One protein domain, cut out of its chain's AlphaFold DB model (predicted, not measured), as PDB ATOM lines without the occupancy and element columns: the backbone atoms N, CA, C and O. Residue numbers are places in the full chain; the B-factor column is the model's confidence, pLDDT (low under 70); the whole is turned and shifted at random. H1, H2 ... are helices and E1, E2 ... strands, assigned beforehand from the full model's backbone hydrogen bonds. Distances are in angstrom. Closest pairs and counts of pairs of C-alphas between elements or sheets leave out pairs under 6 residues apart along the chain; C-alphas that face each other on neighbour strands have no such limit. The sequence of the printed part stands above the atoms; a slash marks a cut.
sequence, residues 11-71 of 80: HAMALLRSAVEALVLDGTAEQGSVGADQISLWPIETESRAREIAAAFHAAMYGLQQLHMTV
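What this domain is: This is residues 11 to 71 of the 80 residues of an uncharacterized protein of Streptomyces sp. SID5914 (UniProt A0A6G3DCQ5). Two helices, long H2 and shorter H1, run nearly antiparallel, with a small strand hairpin, E1 and E2, beside H1; residues 66 to 71, of which 66 to 70 belong to H2, stick out. The 61 printed residues, mostly helix, hold H1, E1, E2, H2 in that order, with an antiparallel sheet E1 - E2. The whole is only just compact, close to loose (radius of gyration of the C-alphas 12.1 A), spanning 38 by 21 by 19 A.

Where its parts are: Find C-alpha 11 at (33.189, -36.382, -29.598), where H1, residues 11 to 25, begins its 21.4 A. E1, residues 31 to 34, and E2, residues 39 to 42, follow, 10.9 A and 10.4 A long. H2, residues 47 to 70, runs 34.5 A to C-alpha 70 at (30.860, -39.870, -45.804).

How they stand to each other: In the hairpin of E1 and E2, see N 31 and O 42 within hydrogen-bond range, 2.8 A. The closest C-alphas of H1 and E1, Val 24 and Gln 31, are 5.8 A apart. H1 and H2 are close but not clearly touching, closest at the C-alphas of Ala 12 and Leu 64, 7.6 A, at a shallow tilt of 18 degrees, opposite ways. In both helices every O i to N i+4 pair is within range.

The domain as a whole: The printed part has no cut, and its three links are tight. Residues 68 to 71 are under pLDDT 70.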
ATOM      1  N   HIS A  11      32.023 -37.235 -29.356       71.38
ATOM      2  CA  HIS A  11      33.189 -36.382 -29.598       71.38
ATOM      3  C   HIS A  11      32.797 -34.993 -30.132       71.38
ATOM      4  O   HIS A  11      33.424 -33.996 -29.778       71.38
ATOM      5  N   ALA A  12      31.732 -34.902 -30.933       78.44
ATOM      6  CA  ALA A  12      31.185 -33.630 -31.386       78.44
ATOM      7  C   ALA A  12      30.501 -32.873 -30.237       78.44
ATOM      8  O   ALA A  12      30.611 -31.653 -30.162       78.44
ATOM      9  N   MET A  13      29.880 -33.581 -29.287       82.06
ATOM     10  CA  MET A  13      29.292 -32.963 -28.093       82.06
ATOM     11  C   MET A  13      30.331 -32.251 -27.221       82.06
ATOM     12  O   MET A  13      30.036 -31.204 -26.647       82.06
ATOM     13  N   ALA A  14      31.551 -32.790 -27.120       84.56
ATOM     14  CA  ALA A  14      32.647 -32.118 -26.422       84.56
ATOM     15  C   ALA A  14      33.040 -30.800 -27.111       84.56
ATOM     16  O   ALA A  14      33.164 -29.780 -26.440       84.56
ATOM     17  N   LEU A  15      33.141 -30.797 -28.445       86.12
ATOM     18  CA  LEU A  15      33.451 -29.590 -29.222       86.12
ATOM     19  C   LEU A  15      32.363 -28.518 -29.088       86.12
ATOM     20  O   LEU A  15      32.676 -27.344 -28.911       86.12
ATOM     21  N   LEU A  16      31.088 -28.918 -29.123       88.44
ATOM     22  CA  LEU A  16      29.962 -28.002 -28.928       88.44
ATOM     23  C   LEU A  16      29.980 -27.374 -27.528       88.44
ATOM     24  O   LEU A  16      29.737 -26.175 -27.403       88.44
ATOM     25  N   ARG A  17      30.306 -28.156 -26.489       91.00
ATOM     26  CA  ARG A  17      30.466 -27.639 -25.120       91.00
ATOM     27  C   ARG A  17      31.589 -26.612 -25.035       91.00
ATOM     28  O   ARG A  17      31.340 -25.511 -24.561       91.00
ATOM     29  N   SER A  18      32.767 -26.919 -25.576       91.44
ATOM     30  CA  SER A  18      33.889 -25.973 -25.584       91.44
ATOM     31  C   SER A  18      33.584 -24.692 -26.367       91.44
ATOM     32  O   SER A  18      34.002 -23.614 -25.958       91.44
ATOM     33  N   ALA A  19      32.831 -24.777 -27.469       93.06
ATOM     34  CA  ALA A  19      32.404 -23.595 -28.218       93.06
ATOM     35  C   ALA A  19      31.448 -22.708 -27.403       93.06
ATOM     36  O   ALA A  19      31.596 -21.490 -27.392       93.06
ATOM     37  N   VAL A  20      30.491 -23.313 -26.693       94.69
ATOM     38  CA  VAL A  20      29.593 -22.590 -25.782       94.69
ATOM     39  C   VAL A  20      30.368 -21.953 -24.629       94.69
ATOM     40  O   VAL A  20      30.157 -20.782 -24.335       94.69
ATOM     41  N   GLU A  21      31.294 -22.685 -24.012       95.31
ATOM     42  CA  GLU A  21      32.159 -22.163 -22.947       95.31
ATOM     43  C   GLU A  21      32.997 -20.973 -23.427       95.31
ATOM     44  O   GLU A  21      33.102 -19.980 -22.715       95.31
ATOM     45  N   ALA A  22      33.542 -21.030 -24.646       95.75
ATOM     46  CA  ALA A  22      34.299 -19.923 -25.227       95.75
ATOM     47  C   ALA A  22      33.445 -18.655 -25.390       95.75
ATOM     48  O   ALA A  22      33.897 -17.580 -25.006       95.75
ATOM     49  N   LEU A  23      32.203 -18.790 -25.870       95.25
ATOM     50  CA  LEU A  23      31.266 -17.665 -26.006       95.25
ATOM     51  C   LEU A  23      30.841 -17.077 -24.655       95.25
ATOM     52  O   LEU A  23      30.480 -15.906 -24.577       95.25
ATOM     53  N   VAL A  24      30.867 -17.879 -23.589       96.19
ATOM     54  CA  VAL A  24      30.637 -17.376 -22.230       96.19
ATOM     55  C   VAL A  24      31.874 -16.653 -21.699       96.19
ATOM     56  O   VAL A  24      31.773 -15.570 -21.128       96.19
ATOM     57  N   LEU A  25      33.059 -17.223 -21.917       97.06
ATOM     58  CA  LEU A  25      34.329 -16.647 -21.472       97.06
ATOM     59  C   LEU A  25      34.668 -15.328 -22.175       97.06
ATOM     60  O   LEU A  25      35.274 -14.456 -21.555       97.06
ATOM     61  N   ASP A  26      34.298 -15.177 -23.447       95.88
ATOM     62  CA  ASP A  26      34.529 -13.947 -24.210       95.88
ATOM     63  C   ASP A  26      33.472 -12.851 -23.954       95.88
ATOM     64  O   ASP A  26      33.635 -11.721 -24.418       95.88
ATOM     65  N   GLY A  27      32.424 -13.163 -23.182       94.38
ATOM     66  CA  GLY A  27      31.344 -12.240 -22.833       94.38
ATOM     67  C   GLY A  27      30.244 -12.108 -23.890       94.38
ATOM     68  O   GLY A  27      29.351 -11.281 -23.725       94.38
ATOM     69  N   THR A  28      30.265 -12.910 -24.959       94.81
ATOM     70  CA  THR A  28      29.198 -12.941 -25.974       94.81
ATOM     71  C   THR A  28      27.865 -13.432 -25.397       94.81
ATOM     72  O   THR A  28      26.803 -13.002 -25.856       94.81
ATOM     73  N   ALA A  29      27.903 -14.319 -24.401       95.50
ATOM     74  CA  ALA A  29      26.754 -14.695 -23.579       95.50
ATOM     75  C   ALA A  29      27.156 -14.762 -22.098       95.50
ATOM     76  O   ALA A  29      28.300 -15.070 -21.790       95.50
ATOM     77  N   GLU A  30      26.236 -14.532 -21.158       94.19
ATOM     78  CA  GLU A  30      26.572 -14.710 -19.728       94.19
ATOM     79  C   GLU A  30      26.516 -16.184 -19.301       94.19
ATOM     80  O   GLU A  30      27.172 -16.588 -18.340       94.19
ATOM     81  N   GLN A  31      25.708 -16.994 -19.988       94.81
ATOM     82  CA  GLN A  31      25.493 -18.407 -19.698       94.81
ATOM     83  C   GLN A  31      25.275 -19.207 -20.983       94.81
ATOM     84  O   GLN A  31      24.769 -18.706 -21.991       94.81
ATOM     85  N   GLY A  32      25.588 -20.499 -20.915       93.81
ATOM     86  CA  GLY A  32      25.250 -21.429 -21.975       93.81
ATOM     87  C   GLY A  32      25.286 -22.887 -21.543       93.81
ATOM     88  O   GLY A  32      25.924 -23.256 -20.560       93.81
ATOM     89  N   SER A  33      24.562 -23.727 -22.277       91.75
ATOM     90  CA  SER A  33      24.505 -25.170 -22.066       91.75
ATOM     91  C   SER A  33      24.283 -25.926 -23.376       91.75
ATOM     92  O   SER A  33      23.736 -25.404 -24.350       91.75
ATOM     93  N   VAL A  34      24.721 -27.185 -23.390       88.81
ATOM     94  CA  VAL A  34      24.539 -28.111 -24.513       88.81
ATOM     95  C   VAL A  34      23.773 -29.328 -24.004       88.81
ATOM     96  O   VAL A  34      24.305 -30.123 -23.227       88.81
ATOM     97  N   GLY A  35      22.517 -29.448 -24.426       83.69
ATOM     98  CA  GLY A  35      21.659 -30.608 -24.203       83.69
ATOM     99  C   GLY A  35      21.733 -31.609 -25.356       83.69
ATOM    100  O   GLY A  35      22.391 -31.375 -26.366       83.69
ATOM    101  N   ALA A  36      21.037 -32.738 -25.211       74.69
ATOM    102  CA  ALA A  36      21.014 -33.796 -26.226       74.69
ATOM    103  C   ALA A  36      20.322 -33.373 -27.538       74.69
ATOM    104  O   ALA A  36      20.567 -33.965 -28.585       74.69
ATOM    105  N   ASP A  37      19.437 -32.381 -27.476       77.56
ATOM    106  CA  ASP A  37      18.601 -31.923 -28.586       77.56
ATOM    107  C   ASP A  37      18.626 -30.405 -28.801       77.56
ATOM    108  O   ASP A  37      18.047 -29.920 -29.773       77.56
ATOM    109  N   GLN A  38      19.311 -29.651 -27.938       82.88
ATOM    110  CA  GLN A  38      19.358 -28.197 -28.026       82.88
ATOM    111  C   GLN A  38      20.672 -27.612 -27.509       82.88
ATOM    112  O   GLN A  38      21.266 -28.106 -26.551       82.88
ATOM    113  N   ILE A  39      21.086 -26.508 -28.130       88.75
ATOM    114  CA  ILE A  39      22.143 -25.620 -27.642       88.75
ATOM    115  C   ILE A  39      21.468 -24.349 -27.149       88.75
ATOM    116  O   ILE A  39      20.500 -23.867 -27.733       88.75
ATOM    117  N   SER A  40      21.963 -23.839 -26.038       91.25
ATOM    118  CA  SER A  40      21.292 -22.853 -25.217       91.25
ATOM    119  C   SER A  40      22.320 -21.803 -24.805       91.25
ATOM    120  O   SER A  40      23.342 -22.163 -24.233       91.25
ATOM    121  N   LEU A  41      22.089 -20.533 -25.145       93.50
ATOM    122  CA  LEU A  41      22.981 -19.397 -24.874       93.50
ATOM    123  C   LEU A  41      22.131 -18.182 -24.493       93.50
ATOM    124  O   LEU A  41      21.222 -17.824 -25.246       93.50
ATOM    125  N   TRP A  42      22.400 -17.559 -23.346       92.56
ATOM    126  CA  TRP A  42      21.676 -16.364 -22.900       92.56
ATOM    127  C   TRP A  42      22.397 -15.605 -21.774       92.56
ATOM    128  O   TRP A  42      23.189 -16.194 -21.041       92.56
ATOM    129  N   PRO A  43      22.042 -14.324 -21.569       93.38
ATOM    130  CA  PRO A  43      21.474 -13.441 -22.582       93.38
ATOM    131  C   PRO A  43      22.516 -13.163 -23.679       93.38
ATOM    132  O   PRO A  43      23.715 -13.215 -23.429       93.38
ATOM    133  N   ILE A  44      22.050 -12.889 -24.897       93.62
ATOM    134  CA  ILE A  44      22.878 -12.381 -26.000       93.62
ATOM    135  C   ILE A  44      22.401 -10.957 -26.276       93.62
ATOM    136  O   ILE A  44      21.196 -10.727 -26.371       93.62
ATOM    137  N   GLU A  45      23.336 -10.016 -26.404       92.75
ATOM    138  CA  GLU A  45      23.055  -8.572 -26.436       92.75
ATOM    139  C   GLU A  45      22.052  -8.161 -27.524       92.75
ATOM    140  O   GLU A  45      21.211  -7.288 -27.313       92.75
ATOM    141  N   THR A  46      22.118  -8.795 -28.699       93.88
ATOM    142  CA  THR A  46      21.254  -8.455 -29.831       93.88
ATOM    143  C   THR A  46      20.741  -9.690 -30.558       93.88
ATOM    144  O   THR A  46      21.406 -10.725 -30.644       93.88
ATOM    145  N   GLU A  47      19.566  -9.553 -31.173       94.56
ATOM    146  CA  GLU A  47      18.999 -10.597 -32.025       94.56
ATOM    147  C   GLU A  47      19.897 -10.906 -33.234       94.56
ATOM    148  O   GLU A  47      20.056 -12.071 -33.596       94.56
ATOM    149  N   SER A  48      20.524  -9.889 -33.841       96.19
ATOM    150  CA  SER A  48      21.458 -10.093 -34.960       96.19
ATOM    151  C   SER A  48      22.604 -11.011 -34.548       96.19
ATOM    152  O   SER A  48      22.891 -11.993 -35.232       96.19
ATOM    153  N   ARG A  49      23.196 -10.751 -33.377       93.75
ATOM    154  CA  ARG A  49      24.278 -11.570 -32.834       93.75
ATOM    155  C   ARG A  49      23.815 -12.993 -32.528       93.75
ATOM    156  O   ARG A  49      24.514 -13.948 -32.859       93.75
ATOM    157  N   ALA A  50      22.614 -13.151 -31.971       93.44
ATOM    158  CA  ALA A  50      22.028 -14.468 -31.731       93.44
ATOM    159  C   ALA A  50      21.824 -15.261 -33.036       93.44
ATOM    160  O   ALA A  50      22.132 -16.452 -33.089       93.44
ATOM    161  N   ARG A  51      21.366 -14.606 -34.113       95.38
ATOM    162  CA  ARG A  51      21.190 -15.231 -35.436       95.38
ATOM    163  C   ARG A  51      22.521 -15.642 -36.066       95.38
ATOM    164  O   ARG A  51      22.600 -16.735 -36.623       95.38
ATOM    165  N   GLU A  52      23.559 -14.812 -35.959       96.06
ATOM    166  CA  GLU A  52      24.914 -15.142 -36.429       96.06
ATOM    167  C   GLU A  52      25.456 -16.400 -35.742       96.06
ATOM    168  O   GLU A  52      25.924 -17.328 -36.405       96.06
ATOM    169  N   ILE A  53      25.333 -16.460 -34.416       93.88
ATOM    170  CA  ILE A  53      25.776 -17.605 -33.616       93.88
ATOM    171  C   ILE A  53      24.976 -18.857 -33.989       93.88
ATOM    172  O   ILE A  53      25.562 -19.908 -34.252       93.88
ATOM    173  N   ALA A  54      23.649 -18.748 -34.086       91.25
ATOM    174  CA  ALA A  54      22.794 -19.861 -34.486       91.25
ATOM    175  C   ALA A  54      23.165 -20.405 -35.877       91.25
ATOM    176  O   ALA A  54      23.240 -21.621 -36.063       91.25
ATOM    177  N   ALA A  55      23.452 -19.524 -36.840       93.75
ATOM    178  CA  ALA A  55      23.891 -19.917 -38.176       93.75
ATOM    179  C   ALA A  55      25.250 -20.637 -38.152       93.75
ATOM    180  O   ALA A  55      25.413 -21.655 -38.828       93.75
ATOM    181  N   ALA A  56      26.204 -20.160 -37.346       92.44
ATOM    182  CA  ALA A  56      27.512 -20.794 -37.190       92.44
ATOM    183  C   ALA A  56      27.399 -22.209 -36.592       92.44
ATOM    184  O   ALA A  56      27.959 -23.159 -37.144       92.44
ATOM    185  N   PHE A  57      26.618 -22.377 -35.518       89.00
ATOM    186  CA  PHE A  57      26.354 -23.696 -34.933       89.00
ATOM    187  C   PHE A  57      25.635 -24.626 -35.913       89.00
ATOM    188  O   PHE A  57      26.005 -25.794 -36.032       89.00
ATOM    189  N   HIS A  58      24.642 -24.117 -36.649       87.94
ATOM    190  CA  HIS A  58      23.940 -24.894 -37.667       87.94
ATOM    191  C   HIS A  58      24.899 -25.403 -38.755       87.94
ATOM    192  O   HIS A  58      24.903 -26.598 -39.051       87.94
ATOM    193  N   ALA A  59      25.753 -24.531 -39.299       88.69
ATOM    194  CA  ALA A  59      26.734 -24.901 -40.317       88.69
ATOM    195  C   ALA A  59      27.757 -25.927 -39.796       88.69
ATOM    196  O   ALA A  59      28.056 -26.902 -40.488       88.69
ATOM    197  N   ALA A  60      28.252 -25.755 -38.566       85.88
ATOM    198  CA  ALA A  60      29.188 -26.690 -37.942       85.88
ATOM    199  C   ALA A  60      28.559 -28.078 -37.726       85.88
ATOM    200  O   ALA A  60      29.149 -29.091 -38.104       85.88
ATOM    201  N   MET A  61      27.341 -28.135 -37.178       83.31
ATOM    202  CA  MET A  61      26.613 -29.396 -36.986       83.31
ATOM    203  C   MET A  61      26.309 -30.086 -38.315       83.31
ATOM    204  O   MET A  61      26.480 -31.299 -38.430       83.31
ATOM    205  N   TYR A  62      25.900 -29.320 -39.327       83.56
ATOM    206  CA  TYR A  62      25.659 -29.852 -40.663       83.56
ATOM    207  C   TYR A  62      26.939 -30.438 -41.279       83.56
ATOM    208  O   TYR A  62      26.920 -31.549 -41.806       83.56
ATOM    209  N   GLY A  63      28.076 -29.747 -41.148       83.31
ATOM    210  CA  GLY A  63      29.378 -30.250 -41.595       83.31
ATOM    211  C   GLY A  63      29.784 -31.559 -40.906       83.31
ATOM    212  O   GLY A  63      30.212 -32.498 -41.574       83.31
ATOM    213  N   LEU A  64      29.588 -31.662 -39.588       78.88
ATOM    214  CA  LEU A  64      29.868 -32.884 -38.821       78.88
ATOM    215  C   LEU A  64      28.991 -34.065 -39.261       78.88
ATOM    216  O   LEU A  64      29.486 -35.184 -39.401       78.88
ATOM    217  N   GLN A  65      27.706 -33.818 -39.524       76.69
ATOM    218  CA  GLN A  65      26.794 -34.837 -40.051       76.69
ATOM    219  C   GLN A  65      27.236 -35.328 -41.429       76.69
ATOM    220  O   GLN A  65      27.242 -36.534 -41.668       76.69
ATOM    221  N   GLN A  66      27.639 -34.418 -42.320       78.06
ATOM    222  CA  GLN A  66      28.137 -34.780 -43.648       78.06
ATOM    223  C   GLN A  66      29.395 -35.644 -43.562       78.06
ATOM    224  O   GLN A  66      29.455 -36.690 -44.203       78.06
ATOM    225  N   LEU A  67      30.354 -35.278 -42.705       70.75
ATOM    226  CA  LEU A  67      31.553 -36.086 -42.480       70.75
ATOM    227  C   LEU A  67      31.203 -37.500 -41.996       70.75
ATOM    228  O   LEU A  67      31.726 -38.471 -42.538       70.75
ATOM    229  N   HIS A  68      30.271 -37.637 -41.049       65.81
ATOM    230  CA  HIS A  68      29.827 -38.947 -40.563       65.81
ATOM    231  C   HIS A  68      29.075 -39.763 -41.625       65.81
ATOM    232  O   HIS A  68      29.214 -40.979 -41.659       65.81
ATOM    233  N   MET A  69      28.298 -39.124 -42.504       59.78
ATOM    234  CA  MET A  69      27.663 -39.811 -43.636       59.78
ATOM    235  C   MET A  69      28.687 -40.261 -44.689       59.78
ATOM    236  O   MET A  69      28.478 -41.280 -45.344       59.78
ATOM    237  N   THR A  70      29.787 -39.520 -44.857       59.66
ATOM    238  CA  THR A  70      30.860 -39.870 -45.804       59.66
ATOM    239  C   THR A  70      31.862 -40.892 -45.268       59.66
ATOM    240  O   THR A  70      32.475 -41.604 -46.063       59.66
ATOM    241  N   VAL A  71      32.037 -41.003 -43.946       49.00
ATOM    242  CA  VAL A  71      32.764 -42.122 -43.333       49.00
ATOM    243  C   VAL A  71      31.845 -43.343 -43.418       49.00
ATOM    244  O   VAL A  71      30.747 -43.290 -42.868       49.00
TER     245      VAL A  71